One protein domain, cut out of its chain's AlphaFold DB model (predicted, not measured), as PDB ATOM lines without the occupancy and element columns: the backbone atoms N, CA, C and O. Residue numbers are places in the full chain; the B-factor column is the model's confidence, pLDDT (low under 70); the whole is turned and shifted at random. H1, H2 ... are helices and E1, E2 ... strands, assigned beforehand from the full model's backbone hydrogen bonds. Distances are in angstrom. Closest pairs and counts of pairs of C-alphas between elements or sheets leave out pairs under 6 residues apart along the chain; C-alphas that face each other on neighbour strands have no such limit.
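What this domain is: This is residues 2 to 104 of the 571 residues of the protein "Integrase catalytic domain-containing protein" of Pseudogymnoascus sp. VKM F-103 (UniProt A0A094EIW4). This is a rod in three sections: the short helix H1 and the longest helix, H2, at one end, a small three-stranded sheet in the middle, and a cluster of three crossed helices, H3, H4 and H5, beyond it, with the short H6 past the cluster at the far end. The helix groups do not meet each other; the sheet lies between them. The printed part has 103 residues, in the order H1 H2 E1 E2 E3 H3 H4 H5 H6, and is mostly helix. The sheet, E1 E2 E3, is all antiparallel. The whole is loose, with a radius of gyration of the C-alphas of 16.8 A and spans of 56 by 25 by 24 A.

How they stand to each other: H1, residues 2 to 6, and H2, residues 15 to 27, touch, H2 with its residues 20 to 25 alone; the closest C-alphas are those of Phe 4 and Lys 21, 5.8 A apart. E1, residues 28 to 31, E2, residues 34 to 37, and E3, residues 47 to 49, form a meander, each strand the antiparallel neighbour of the one before. E1 and E2 are a hairpin, with N 29 and O 36 within hydrogen-bond range at 2.9 A. E2 and E3 are a hairpin too, with N 37 and O 47 at 2.8 A. H1 and H2 each only graze the sheet, H2 with residues 24 to 27. H3, residues 56 to 65, touches H4, residues 71 to 81, through the C-alphas of His 63 and Val 74, 5.9 A apart; they are about perpendicular at 71 degrees, only just past steep. H4 only grazes the sheet, with residues 78 to 81. H5, residues 87 to 95, touches H3, the C-alphas of Leu 56 and Ala 93 being closest at 6.2 A, at a steep tilt of 64 degrees, the same way. H5 and H4 touch at a steep tilt of 59 degrees, opposite ways, with the C-alphas of Arg 71 and Ile 91 closest at 6.5 A. H6, residues 98 to 103, is close to H5 but not clearly touching; the closest C-alphas, of Lys 95 and Thr 101, are 6.7 A apart. Every O i to N i+4 pair is within hydrogen-bond range in H1, H3, H5 and H6; H2 has 7 of 9 and H4 6 of 7.

Where its parts are: H1 begins at C-alpha 2, (14.557, 61.700, 29.126). H2 is 18.6 A long, H3 14.2 A, H4 15.6 A and H5 12.6 A. E1 begins at C-alpha 28, (12.747, 52.378, 34.328), and H6 ends at C-alpha 103, (-16.156, 36.718, 11.520).

The domain as a whole: The two C-alphas farthest apart, of Lys 13 and Asn 103, are 55.8 A apart. The printed part has no cut and no long link. Residues 2 to 13 and 15 to 26 have pLDDT under 70; the mean of the printed part is 80.6.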
ATOM      1  N   HIS A   2      13.290  61.942  29.856       48.38
ATOM      2  CA  HIS A   2      14.557  61.700  29.126       48.38
ATOM      3  C   HIS A   2      15.788  62.425  29.704       48.38
ATOM      4  O   HIS A   2      16.806  61.798  29.953       48.38
ATOM      5  N   ILE A   3      15.653  63.708  30.057       56.03
ATOM      6  CA  ILE A   3      16.744  64.541  30.601       56.03
ATOM      7  C   ILE A   3      17.398  63.947  31.868       56.03
ATOM      8  O   ILE A   3      18.609  64.058  32.032       56.03
ATOM      9  N   PHE A   4      16.623  63.308  32.754       57.66
ATOM     10  CA  PHE A   4      17.139  62.724  34.002       57.66
ATOM     11  C   PHE A   4      17.598  61.267  33.849       57.66
ATOM     12  O   PHE A   4      18.386  60.804  34.669       57.66
ATOM     13  N   ILE A   5      17.119  60.562  32.818       57.75
ATOM     14  CA  ILE A   5      17.541  59.193  32.486       57.75
ATOM     15  C   ILE A   5      18.877  59.223  31.726       57.75
ATOM     16  O   ILE A   5      19.770  58.444  32.038       57.75
ATOM     17  N   ASP A   6      19.043  60.167  30.793       57.00
ATOM     18  CA  ASP A   6      20.274  60.346  30.011       57.00
ATOM     19  C   ASP A   6      21.396  61.035  30.816       57.00
ATOM     20  O   ASP A   6      22.575  60.849  30.527       57.00
ATOM     21  N   ASN A   7      21.048  61.817  31.850       61.09
ATOM     22  CA  ASN A   7      21.999  62.470  32.755       61.09
ATOM     23  C   ASN A   7      21.599  62.270  34.233       61.09
ATOM     24  O   ASN A   7      21.019  63.169  34.854       61.09
ATOM     25  N   PRO A   8      21.942  61.124  34.852       60.59
ATOM     26  CA  PRO A   8      21.550  60.810  36.232       60.59
ATOM     27  C   PRO A   8      22.114  61.785  37.290       60.59
ATOM     28  O   PRO A   8      21.584  61.893  38.402       60.59
ATOM     29  N   THR A   9      23.148  62.562  36.955       61.03
ATOM     30  CA  THR A   9      23.799  63.548  37.837       61.03
ATOM     31  C   THR A   9      23.082  64.905  37.911       61.03
ATOM     32  O   THR A   9      23.381  65.702  38.802       61.03
ATOM     33  N   LEU A  10      22.098  65.176  37.045       65.12
ATOM     34  CA  LEU A  10      21.375  66.457  36.991       65.12
ATOM     35  C   LEU A  10      20.508  66.657  38.253       65.12
ATOM     36  O   LEU A  10      19.673  65.809  38.579       65.12
ATOM     37  N   LYS A  11      20.715  67.748  39.007       62.97
ATOM     38  CA  LYS A  11      19.950  68.039  40.236       62.97
ATOM     39  C   LYS A  11      18.583  68.662  39.894       62.97
ATOM     40  O   LYS A  11      18.568  69.677  39.199       62.97
ATOM     41  N   PRO A  12      17.462  68.091  40.372       65.00
ATOM     42  CA  PRO A  12      16.136  68.660  40.162       65.00
ATOM     43  C   PRO A  12      15.996  69.972  40.944       65.00
ATOM     44  O   PRO A  12      16.448  70.068  42.086       65.00
ATOM     45  N   LYS A  13      15.394  70.991  40.327       67.50
ATOM     46  CA  LYS A  13      15.211  72.338  40.892       67.50
ATOM     47  C   LYS A  13      13.837  72.529  41.535       67.50
ATOM     48  O   LYS A  13      13.661  73.456  42.317       67.50
ATOM     49  N   THR A  14      12.874  71.657  41.238       72.50
ATOM     50  CA  THR A  14      11.513  71.699  41.796       72.50
ATOM     51  C   THR A  14      11.101  70.352  42.412       72.50
ATOM     52  O   THR A  14      11.635  69.308  42.029       72.50
ATOM     53  N   PRO A  15      10.123  70.319  43.341       62.47
ATOM     54  CA  PRO A  15       9.579  69.067  43.878       62.47
ATOM     55  C   PRO A  15       8.989  68.153  42.790       62.47
ATOM     56  O   PRO A  15       9.141  66.934  42.847       62.47
ATOM     57  N   ALA A  16       8.381  68.745  41.755       57.59
ATOM     58  CA  ALA A  16       7.889  68.029  40.581       57.59
ATOM     59  C   ALA A  16       9.034  67.369  39.793       57.59
ATOM     60  O   ALA A  16       8.933  66.197  39.438       57.59
ATOM     61  N   GLU A  17      10.149  68.076  39.585       56.88
ATOM     62  CA  GLU A  17      11.359  67.528  38.957       56.88
ATOM     63  C   GLU A  17      12.031  66.439  39.803       56.88
ATOM     64  O   GLU A  17      12.593  65.499  39.245       56.88
ATOM     65  N   SER A  18      11.950  66.522  41.134       57.03
ATOM     66  CA  SER A  18      12.479  65.492  42.039       57.03
ATOM     67  C   SER A  18      11.691  64.184  41.931       57.03
ATOM     68  O   SER A  18      12.280  63.117  41.762       57.03
ATOM     69  N   ASN A  19      10.357  64.265  41.896       57.97
ATOM     70  CA  ASN A  19       9.486  63.111  41.642       57.97
ATOM     71  C   ASN A  19       9.681  62.545  40.222       57.97
ATOM     72  O   ASN A  19       9.761  61.330  40.041       57.97
ATOM     73  N   LEU A  20       9.843  63.423  39.224       57.03
ATOM     74  CA  LEU A  20      10.190  63.077  37.838       57.03
ATOM     75  C   LEU A  20      11.606  62.506  37.672       57.03
ATOM     76  O   LEU A  20      11.893  61.963  36.609       57.03
ATOM     77  N   LYS A  21      12.486  62.639  38.671       56.31
ATOM     78  CA  LYS A  21      13.822  62.032  38.699       56.31
ATOM     79  C   LYS A  21      13.808  60.694  39.441       56.31
ATOM     80  O   LYS A  21      14.324  59.716  38.915       56.31
ATOM     81  N   HIS A  22      13.197  60.629  40.622       53.19
ATOM     82  CA  HIS A  22      13.170  59.412  41.437       53.19
ATOM     83  C   HIS A  22      12.341  58.287  40.803       53.19
ATOM     84  O   HIS A  22      12.845  57.178  40.678       53.19
ATOM     85  N   HIS A  23      11.120  58.569  40.339       55.53
ATOM     86  CA  HIS A  23      10.206  57.542  39.826       55.53
ATOM     87  C   HIS A  23      10.701  56.807  38.556       55.53
ATOM     88  O   HIS A  23      10.542  55.587  38.483       55.53
ATOM     89  N   PRO A  24      11.304  57.474  37.547       55.19
ATOM     90  CA  PRO A  24      11.865  56.771  36.398       55.19
ATOM     91  C   PRO A  24      13.219  56.113  36.680       55.19
ATOM     92  O   PRO A  24      13.503  55.121  36.034       55.19
ATOM     93  N   LEU A  25      14.042  56.594  37.621       56.00
ATOM     94  CA  LEU A  25      15.362  55.992  37.885       56.00
ATOM     95  C   LEU A  25      15.298  54.687  38.696       56.00
ATOM     96  O   LEU A  25      16.211  53.873  38.590       56.00
ATOM     97  N   THR A  26      14.255  54.470  39.503       61.53
ATOM     98  CA  THR A  26      14.071  53.208  40.248       61.53
ATOM     99  C   THR A  26      13.326  52.138  39.453       61.53
ATOM    100  O   THR A  26      13.600  50.951  39.615       61.53
ATOM    101  N   GLU A  27      12.388  52.528  38.586       70.38
ATOM    102  CA  GLU A  27      11.517  51.574  37.885       70.38
ATOM    103  C   GLU A  27      11.809  51.419  36.394       70.38
ATOM    104  O   GLU A  27      11.373  50.429  35.806       70.38
ATOM    105  N   LEU A  28      12.503  52.371  35.767       80.56
ATOM    106  CA  LEU A  28      12.747  52.378  34.328       80.56
ATOM    107  C   LEU A  28      14.248  52.464  34.030       80.56
ATOM    108  O   LEU A  28      15.025  53.054  34.775       80.56
ATOM    109  N   TYR A  29      14.663  51.903  32.902       80.12
ATOM    110  CA  TYR A  29      16.027  52.037  32.405       80.12
ATOM    111  C   TYR A  29      16.033  52.168  30.884       80.12
ATOM    112  O   TYR A  29      15.128  51.697  30.194       80.12
ATOM    113  N   LEU A  30      17.051  52.841  30.354       80.19
ATOM    114  CA  LEU A  30      17.229  53.031  28.920       80.19
ATOM    115  C   LEU A  30      18.301  52.068  28.408       80.19
ATOM    116  O   LEU A  30      19.383  51.956  28.978       80.19
ATOM    117  N   THR A  31      18.024  51.366  27.316       81.25
ATOM    118  CA  THR A  31      19.001  50.511  26.630       81.25
ATOM    119  C   THR A  31      18.789  50.637  25.133       81.25
ATOM    120  O   THR A  31      17.663  50.533  24.661       81.25
ATOM    121  N   ASN A  32      19.854  50.891  24.368       77.00
ATOM    122  CA  ASN A  32      19.790  51.037  22.906       77.00
ATOM    123  C   ASN A  32      18.710  52.031  22.428       77.00
ATOM    124  O   ASN A  32      17.977  51.750  21.484       77.00
ATOM    125  N   ARG A  33      18.594  53.190  23.101       78.62
ATOM    126  CA  ARG A  33      17.569  54.229  22.845       78.62
ATOM    127  C   ARG A  33      16.113  53.773  23.041       78.62
ATOM    128  O   ARG A  33      15.198  54.461  22.606       78.62
ATOM    129  N   ARG A  34      15.889  52.643  23.713       81.62
ATOM    130  CA  ARG A  34      14.569  52.112  24.076       81.62
ATOM    131  C   ARG A  34      14.400  52.120  25.589       81.62
ATOM    132  O   ARG A  34      15.338  51.803  26.320       81.62
ATOM    133  N   LEU A  35      13.212  52.504  26.048       85.12
ATOM    134  CA  LEU A  35      12.875  52.591  27.466       85.12
ATOM    135  C   LEU A  35      12.252  51.274  27.934       85.12
ATOM    136  O   LEU A  35      11.347  50.748  27.290       85.12
ATOM    137  N   TYR A  36      12.719  50.752  29.059       86.56
ATOM    138  CA  TYR A  36      12.240  49.510  29.655       86.56
ATOM    139  C   TYR A  36      11.801  49.748  31.092       86.56
ATOM    140  O   TYR A  36      12.383  50.572  31.792       86.56
ATOM    141  N   ARG A  37      10.783  49.009  31.529       84.88
ATOM    142  CA  ARG A  37      10.384  48.886  32.928       84.88
ATOM    143  C   ARG A  37      11.046  47.664  33.540       84.88
ATOM    144  O   ARG A  37      11.010  46.590  32.942       84.88
ATOM    145  N   ASN A  38      11.619  47.840  34.724       84.62
ATOM    146  CA  ASN A  38      12.189  46.770  35.530       84.62
ATOM    147  C   ASN A  38      11.144  45.696  35.857       84.62
ATOM    148  O   ASN A  38       9.936  45.947  35.840       84.62
ATOM    149  N   ALA A  39      11.635  44.496  36.154       84.00
ATOM    150  CA  ALA A  39      10.804  43.414  36.657       84.00
ATOM    151  C   ALA A  39      10.128  43.812  37.981       84.00
ATOM    152  O   ALA A  39      10.716  44.511  38.807       84.00
ATOM    153  N   ASP A  40       8.899  43.342  38.174       82.88
ATOM    154  CA  ASP A  40       8.101  43.527  39.385       82.88
ATOM    155  C   ASP A  40       7.577  42.166  39.893       82.88
ATOM    156  O   ASP A  40       7.745  41.136  39.231       82.88
ATOM    157  N   ASP A  41       6.931  42.138  41.063       81.00
ATOM    158  CA  ASP A  41       6.403  40.896  41.662       81.00
ATOM    159  C   ASP A  41       5.423  40.150  40.739       81.00
ATOM    160  O   ASP A  41       5.254  38.931  40.833       81.00
ATOM    161  N   LYS A  42       4.770  40.880  39.828       82.81
ATOM    162  CA  LYS A  42       3.781  40.349  38.890       82.81
ATOM    163  C   LYS A  42       4.415  39.909  37.565       82.81
ATOM    164  O   LYS A  42       3.941  38.942  36.965       82.81
ATOM    165  N   TYR A  43       5.467  40.581  37.108       85.62
ATOM    166  CA  TYR A  43       6.172  40.334  35.852       85.62
ATOM    167  C   TYR A  43       7.681  40.284  36.098       85.62
ATOM    168  O   TYR A  43       8.345  41.309  36.211       85.62
ATOM    169  N   LYS A  44       8.225  39.064  36.132       84.19
ATOM    170  CA  LYS A  44       9.638  38.792  36.449       84.19
ATOM    171  C   LYS A  44      10.632  39.202  35.355       84.19
ATOM    172  O   LYS A  44      11.832  39.182  35.596       84.19
ATOM    173  N   GLU A  45      10.144  39.544  34.166       86.56
ATOM    174  CA  GLU A  45      10.959  39.995  33.038       86.56
ATOM    175  C   GLU A  45      10.763  41.499  32.806       86.56
ATOM    176  O   GLU A  45       9.650  42.006  32.990       86.56
ATOM    177  N   PRO A  46      11.817  42.228  32.394       86.56
ATOM    178  CA  PRO A  46      11.693  43.635  32.052       86.56
ATOM    179  C   PRO A  46      10.823  43.826  30.805       86.56
ATOM    180  O   PRO A  46      10.885  43.050  29.850       86.56
ATOM    181  N   ARG A  47      10.017  44.889  30.795       89.56
ATOM    182  CA  ARG A  47       9.006  45.147  29.756       89.56
ATOM    183  C   ARG A  47       9.337  46.397  28.965       89.56
ATOM    184  O   ARG A  47       9.678  47.417  29.556       89.56
ATOM    185  N   TYR A  48       9.196  46.350  27.645       87.69
ATOM    186  CA  TYR A  48       9.414  47.534  26.810       87.69
ATOM    187  C   TYR A  48       8.302  48.560  27.053       87.69
ATOM    188  O   TYR A  48       7.119  48.220  26.997       87.69
ATOM    189  N   VAL A  49       8.674  49.807  27.343       86.88
ATOM    190  CA  VAL A  49       7.725  50.913  27.469       86.88
ATOM    191  C   VAL A  49       7.392  51.396  26.071       86.88
ATOM    192  O   VAL A  49       8.250  51.948  25.386       86.88
ATOM    193  N   VAL A  50       6.154  51.165  25.651       85.69
ATOM    194  CA  VAL A  50       5.720  51.480  24.294       85.69
ATOM    195  C   VAL A  50       5.346  52.961  24.221       85.69
ATOM    196  O   VAL A  50       4.492  53.400  24.997       85.69
ATOM    197  N   PRO A  51       5.965  53.749  23.324       83.94
ATOM    198  CA  PRO A  51       5.510  55.104  23.034       83.94
ATOM    199  C   PRO A  51       4.085  55.089  22.478       83.94
ATOM    200  O   PRO A  51       3.725  54.195  21.719       83.94
ATOM    201  N   GLU A  52       3.293  56.114  22.785       79.75
ATOM    202  CA  GLU A  52       1.900  56.218  22.319       79.75
ATOM    203  C   GLU A  52       1.786  56.125  20.782       79.75
ATOM    204  O   GLU A  52       0.870  55.495  20.260       79.75
ATOM    205  N   SER A  53       2.769  56.656  20.048       82.19
ATOM    206  CA  SER A  53       2.834  56.584  18.581       82.19
ATOM    207  C   SER A  53       3.027  55.171  18.026       82.19
ATOM    208  O   SER A  53       2.659  54.913  16.885       82.19
ATOM    209  N   GLU A  54       3.612  54.264  18.808       84.81
ATOM    210  CA  GLU A  54       3.941  52.892  18.405       84.81
ATOM    211  C   GLU A  54       3.013  51.868  19.069       84.81
ATOM    212  O   GLU A  54       3.222  50.673  18.911       84.81
ATOM    213  N   ALA A  55       1.996  52.292  19.828       84.38
ATOM    214  CA  ALA A  55       1.169  51.390  20.631       84.38
ATOM    215  C   ALA A  55       0.392  50.354  19.801       84.38
ATOM    216  O   ALA A  55       0.177  49.232  20.260       84.38
ATOM    217  N   LEU A  56      -0.008  50.697  18.573       87.94
ATOM    218  CA  LEU A  56      -0.852  49.840  17.735       87.94
ATOM    219  C   LEU A  56      -0.094  48.652  17.129       87.94
ATOM    220  O   LEU A  56      -0.613  47.537  17.150       87.94
ATOM    221  N   ASP A  57       1.127  48.857  16.644       89.50
ATOM    222  CA  ASP A  57       1.924  47.825  15.970       89.50
ATOM    223  C   ASP A  57       2.188  46.568  16.821       89.50
ATOM    224  O   ASP A  57       1.918  45.460  16.344       89.50
ATOM    225  N   PRO A  58       2.658  46.654  18.085       90.44
ATOM    226  CA  PRO A  58       2.867  45.479  18.919       90.44
ATOM    227  C   PRO A  58       1.546  44.787  19.255       90.44
ATOM    228  O   PRO A  58       1.513  43.560  19.334       90.44
ATOM    229  N   ILE A  59       0.449  45.539  19.404       92.62
ATOM    230  CA  ILE A  59      -0.884  44.975  19.648       92.62
ATOM    231  C   ILE A  59      -1.368  44.185  18.431       92.62
ATOM    232  O   ILE A  59      -1.837  43.055  18.586       92.62
ATOM    233  N   ILE A  60      -1.249  44.754  17.229       90.94
ATOM    234  CA  ILE A  60      -1.635  44.098  15.976       90.94
ATOM    235  C   ILE A  60      -0.772  42.854  15.756       90.94
ATOM    236  O   ILE A  60      -1.313  41.778  15.500       90.94
ATOM    237  N   ASN A  61       0.545  42.961  15.932       92.00
ATOM    238  CA  ASN A  61       1.458  41.831  15.782       92.00
ATOM    239  C   ASN A  61       1.129  40.693  16.754       92.00
ATOM    240  O   ASN A  61       1.035  39.542  16.331       92.00
ATOM    241  N   GLU A  62       0.884  40.991  18.032       93.38
ATOM    242  CA  GLU A  62       0.513  39.966  19.014       93.38
ATOM    243  C   GLU A  62      -0.862  39.353  18.698       93.38
ATOM    244  O   GLU A  62      -1.049  38.142  18.809       93.38
ATOM    245  N   HIS A  63      -1.828  40.159  18.248       94.31
ATOM    246  CA  HIS A  63      -3.136  39.673  17.807       94.31
ATOM    247  C   HIS A  63      -3.029  38.680  16.638       94.31
ATOM    248  O   HIS A  63      -3.726  37.660  16.638       94.31
ATOM    249  N   LEU A  64      -2.156  38.959  15.665       92.75
ATOM    250  CA  LEU A  64      -1.899  38.078  14.523       92.75
ATOM    251  C   LEU A  64      -1.137  36.811  14.939       92.75
ATOM    252  O   LEU A  64      -1.538  35.715  14.551       92.75
ATOM    253  N   GLN A  65      -0.104  36.933  15.781       93.44
ATOM    254  CA  GLN A  65       0.652  35.787  16.312       93.44
ATOM    255  C   GLN A  65      -0.232  34.824  17.112       93.44
ATOM    256  O   GLN A  65      -0.046  33.610  17.055       93.44
ATOM    257  N   LEU A  66      -1.229  35.351  17.823       93.00
ATOM    258  CA  LEU A  66      -2.207  34.564  18.575       93.00
ATOM    259  C   LEU A  66      -3.412  34.110  17.729       93.00
ATOM    260  O   LEU A  66      -4.435  33.728  18.299       93.00
ATOM    261  N   LEU A  67      -3.315  34.153  16.395       92.00
ATOM    262  CA  LEU A  67      -4.348  33.699  15.455       92.00
ATOM    263  C   LEU A  67      -5.711  34.361  15.696       92.00
ATOM    264  O   LEU A  67      -6.738  33.701  15.856       92.00
ATOM    265  N   HIS A  68      -5.720  35.690  15.727       91.12
ATOM    266  CA  HIS A  68      -6.916  36.499  15.938       91.12
ATOM    267  C   HIS A  68      -7.603  36.296  17.296       91.12
ATOM    268  O   HIS A  68      -8.830  36.389  17.417       91.12
ATOM    269  N   ALA A  69      -6.818  36.040  18.345       91.50
ATOM    270  CA  ALA A  69      -7.345  35.891  19.695       91.50
ATOM    271  C   ALA A  69      -8.134  37.129  20.162       91.50
ATOM    272  O   ALA A  69      -7.843  38.272  19.801       91.50
ATOM    273  N   GLY A  70      -9.140  36.881  21.004       88.88
ATOM    274  CA  GLY A  70      -9.979  37.928  21.584       88.88
ATOM    275  C   GLY A  70      -9.237  38.822  22.583       88.88
ATOM    276  O   GLY A  70      -8.155  38.482  23.069       88.88
ATOM    277  N   ARG A  71      -9.884  39.944  22.931       91.81
ATOM    278  CA  ARG A  71      -9.357  41.021  23.789       91.81
ATOM    279  C   ARG A  71      -8.570  40.525  24.994       91.81
ATOM    280  O   ARG A  71      -7.442  40.953  25.187       91.81
ATOM    281  N   ASP A  72      -9.150  39.641  25.796       92.50
ATOM    282  CA  ASP A  72      -8.572  39.280  27.094       92.50
ATOM    283  C   ASP A  72      -7.252  38.515  26.954       92.50
ATOM    284  O   ASP A  72      -6.321  38.734  27.727       92.50
ATOM    285  N   LYS A  73      -7.137  37.667  25.924       93.25
ATOM    286  CA  LYS A  73      -5.906  36.921  25.638       93.25
ATOM    287  C   LYS A  73      -4.810  37.838  25.105       93.25
ATOM    288  O   LYS A  73      -3.683  37.767  25.588       93.25
ATOM    289  N   VAL A  74      -5.152  38.712  24.153       93.94
ATOM    290  CA  VAL A  74      -4.203  39.691  23.597       93.94
ATOM    291  C   VAL A  74      -3.738  40.645  24.690       93.94
ATOM    292  O   VAL A  74      -2.544  40.854  24.851       93.94
ATOM    293  N   TRP A  75      -4.654  41.149  25.516       93.94
ATOM    294  CA  TRP A  75      -4.319  42.022  26.637       93.94
ATOM    295  C   TRP A  75      -3.366  41.354  27.631       93.94
ATOM    296  O   TRP A  75      -2.347  41.938  27.988       93.94
ATOM    297  N   ALA A  76      -3.637  40.106  28.021       92.12
ATOM    298  CA  ALA A  76      -2.753  39.363  28.914       92.12
ATOM    299  C   ALA A  76      -1.353  39.138  28.315       92.12
ATOM    300  O   ALA A  76      -0.367  39.168  29.052       92.12
ATOM    301  N   ALA A  77      -1.250  38.920  27.001       92.00
ATOM    302  CA  ALA A  77       0.030  38.777  26.310       92.00
ATOM    303  C   ALA A  77       0.788  40.112  26.217       92.00
ATOM    304  O   ALA A  77       1.974  40.174  26.544       92.00
ATOM    305  N   ILE A  78       0.087  41.197  25.878       92.44
ATOM    306  CA  ILE A  78       0.656  42.544  25.803       92.44
ATOM    307  C   ILE A  78       1.184  42.988  27.163       92.44
ATOM    308  O   ILE A  78       2.326  43.424  27.245       92.44
ATOM    309  N   GLN A  79       0.429  42.792  28.245       91.12
ATOM    310  CA  GLN A  79       0.874  43.181  29.587       91.12
ATOM    311  C   GLN A  79       2.134  42.448  30.068       91.12
ATOM    312  O   GLN A  79       2.831  42.962  30.947       91.12
ATOM    313  N   LYS A  80       2.412  41.251  29.533       90.00
ATOM    314  CA  LYS A  80       3.622  40.484  29.857       90.00
ATOM    315  C   LYS A  80       4.868  41.048  29.181       90.00
ATOM    316  O   LYS A  80       5.918  41.028  29.803       90.00
ATOM    317  N   LYS A  81       4.755  41.533  27.940       88.69
ATOM    318  CA  LYS A  81       5.897  41.986  27.119       88.69
ATOM    319  C   LYS A  81       6.096  43.506  27.144       88.69
ATOM    320  O   LYS A  81       7.220  43.993  27.035       88.69
ATOM    321  N   TYR A  82       5.006  44.249  27.295       89.12
ATOM    322  CA  TYR A  82       4.953  45.692  27.104       89.12
ATOM    323  C   TYR A  82       4.372  46.403  28.325       89.12
ATOM    324  O   TYR A  82       3.551  45.863  29.071       89.12
ATOM    325  N   TYR A  83       4.803  47.644  28.515       87.00
ATOM    326  CA  TYR A  83       4.307  48.557  29.531       87.00
ATOM    327  C   TYR A  83       3.840  49.868  28.887       87.00
ATOM    328  O   TYR A  83       4.402  50.299  27.885       87.00
ATOM    329  N   GLY A  84       2.822  50.504  29.472       84.19
ATOM    330  CA  GLY A  84       2.298  51.794  29.005       84.19
ATOM    331  C   GLY A  84       1.120  51.722  28.030       84.19
ATOM    332  O   GLY A  84       0.564  52.763  27.713       84.19
ATOM    333  N   THR A  85       0.688  50.529  27.611       85.25
ATOM    334  CA  THR A  85      -0.494  50.359  26.750       85.25
ATOM    335  C   THR A  85      -1.795  50.295  27.552       85.25
ATOM    336  O   THR A  85      -1.816  49.877  28.716       85.25
ATOM    337  N   ASN A  86      -2.907  50.675  26.922       85.81
ATOM    338  CA  ASN A  86      -4.247  50.639  27.513       85.81
ATOM    339  C   ASN A  86      -5.121  49.541  26.880       85.81
ATOM    340  O   ASN A  86      -5.066  49.257  25.686       85.81
ATOM    341  N   CYS A  87      -6.027  48.964  27.669       86.81
ATOM    342  CA  CYS A  87      -7.058  48.046  27.187       86.81
ATOM    343  C   CYS A  87      -7.931  48.669  26.075       86.81
ATOM    344  O   CYS A  87      -8.358  47.964  25.162       86.81
ATOM    345  N   GLN A  88      -8.166  49.988  26.106       88.69
ATOM    346  CA  GLN A  88      -8.898  50.683  25.037       88.69
ATOM    347  C   GLN A  88      -8.160  50.655  23.692       88.69
ATOM    348  O   GLN A  88      -8.800  50.449  22.662       88.69
ATOM    349  N   GLU A  89      -6.833  50.778  23.694       88.44
ATOM    350  CA  GLU A  89      -6.008  50.670  22.482       88.44
ATOM    351  C   GLU A  89      -6.073  49.254  21.915       88.44
ATOM    352  O   GLU A  89      -6.220  49.081  20.708       88.44
ATOM    353  N   VAL A  90      -6.083  48.234  22.785       90.19
ATOM    354  CA  VAL A  90      -6.293  46.843  22.360       90.19
ATOM    355  C   VAL A  90      -7.656  46.669  21.705       90.19
ATOM    356  O   VAL A  90      -7.752  46.105  20.619       90.19
ATOM    357  N   ILE A  91      -8.725  47.179  22.320       89.44
ATOM    358  CA  ILE A  91     -10.070  47.111  21.731       89.44
ATOM    359  C   ILE A  91     -10.103  47.813  20.370       89.44
ATOM    360  O   ILE A  91     -10.709  47.295  19.431       89.44
ATOM    361  N   PHE A  92      -9.470  48.980  20.261       88.94
ATOM    362  CA  PHE A  92      -9.403  49.739  19.020       88.94
ATOM    363  C   PHE A  92      -8.632  48.984  17.929       88.94
ATOM    364  O   PHE A  92      -9.179  48.771  16.849       88.94
ATOM    365  N   ALA A  93      -7.435  48.480  18.228       88.94
ATOM    366  CA  ALA A  93      -6.619  47.706  17.294       88.94
ATOM    367  C   ALA A  93      -7.345  46.447  16.791       88.94
ATOM    368  O   ALA A  93      -7.349  46.158  15.597       88.94
ATOM    369  N   LEU A  94      -8.046  45.729  17.676       89.00
ATOM    370  CA  LEU A  94      -8.836  44.554  17.290       89.00
ATOM    371  C   LEU A  94     -10.001  44.899  16.352       89.00
ATOM    372  O   LEU A  94     -10.344  44.099  15.482       89.00
ATOM    373  N   LYS A  95     -10.601  46.088  16.492       86.94
ATOM    374  CA  LYS A  95     -11.651  46.573  15.578       86.94
ATOM    375  C   LYS A  95     -11.118  46.941  14.194       86.94
ATOM    376  O   LYS A  95     -11.900  46.942  13.251       86.94
ATOM    377  N   LEU A  96      -9.824  47.234  14.066       87.94
ATOM    378  CA  LEU A  96      -9.160  47.456  12.777       87.94
ATOM    379  C   LEU A  96      -8.821  46.141  12.059       87.94
ATOM    380  O   LEU A  96      -8.388  46.147  10.911       87.94
ATOM    381  N   CYS A  97      -9.031  44.986  12.692       90.12
ATOM    382  CA  CYS A  97      -8.800  43.710  12.036       90.12
ATOM    383  C   CYS A  97      -9.962  43.356  11.095       90.12
ATOM    384  O   CYS A  97     -11.084  43.062  11.529       90.12
ATOM    385  N   LYS A  98      -9.677  43.313   9.785       90.00
ATOM    386  CA  LYS A  98     -10.639  42.909   8.745       90.00
ATOM    387  C   LYS A  98     -11.217  41.515   9.011       90.00
ATOM    388  O   LYS A  98     -12.431  41.336   8.966       90.00
ATOM    389  N   ASN A  99     -10.367  40.550   9.364       90.00
ATOM    390  CA  ASN A  99     -10.788  39.167   9.590       90.00
ATOM    391  C   ASN A  99     -11.740  39.038  10.794       90.00
ATOM    392  O   ASN A  99     -12.795  38.404  10.712       90.00
ATOM    393  N   CYS A 100     -11.428  39.717  11.903       90.69
ATOM    394  CA  CYS A 100     -12.312  39.765  13.068       90.69
ATOM    395  C   CYS A 100     -13.634  40.474  12.762       90.69
ATOM    396  O   CYS A 100     -14.676  40.049  13.256       90.69
ATOM    397  N   THR A 101     -13.611  41.512  11.925       89.69
ATOM    398  CA  THR A 101     -14.820  42.236  11.504       89.69
ATOM    399  C   THR A 101     -15.753  41.344  10.679       89.69
ATOM    400  O   THR A 101     -16.965  41.349  10.897       89.69
ATOM    401  N   LEU A 102     -15.208  40.515   9.781       90.19
ATOM    402  CA  LEU A 102     -15.997  39.591   8.958       90.19
ATOM    403  C   LEU A 102     -16.518  38.373   9.738       90.19
ATOM    404  O   LEU A 102     -17.597  37.860   9.440       90.19
ATOM    405  N   ASN A 103     -15.789  37.913  10.752       89.19
ATOM    406  CA  ASN A 103     -16.156  36.718  11.520       89.19
ATOM    407  C   ASN A 103     -16.845  37.009  12.856       89.19
ATOM    408  O   ASN A 103     -17.401  36.099  13.485       89.19
ATOM    409  N   GLY A 104     -16.862  38.275  13.264       81.56
ATOM    410  CA  GLY A 104     -17.516  38.739  14.471       81.56
ATOM    411  C   GLY A 104     -19.039  38.557  14.436       81.56
ATOM    412  O   GLY A 104     -19.677  38.593  13.373       81.56
TER     413      GLY A 104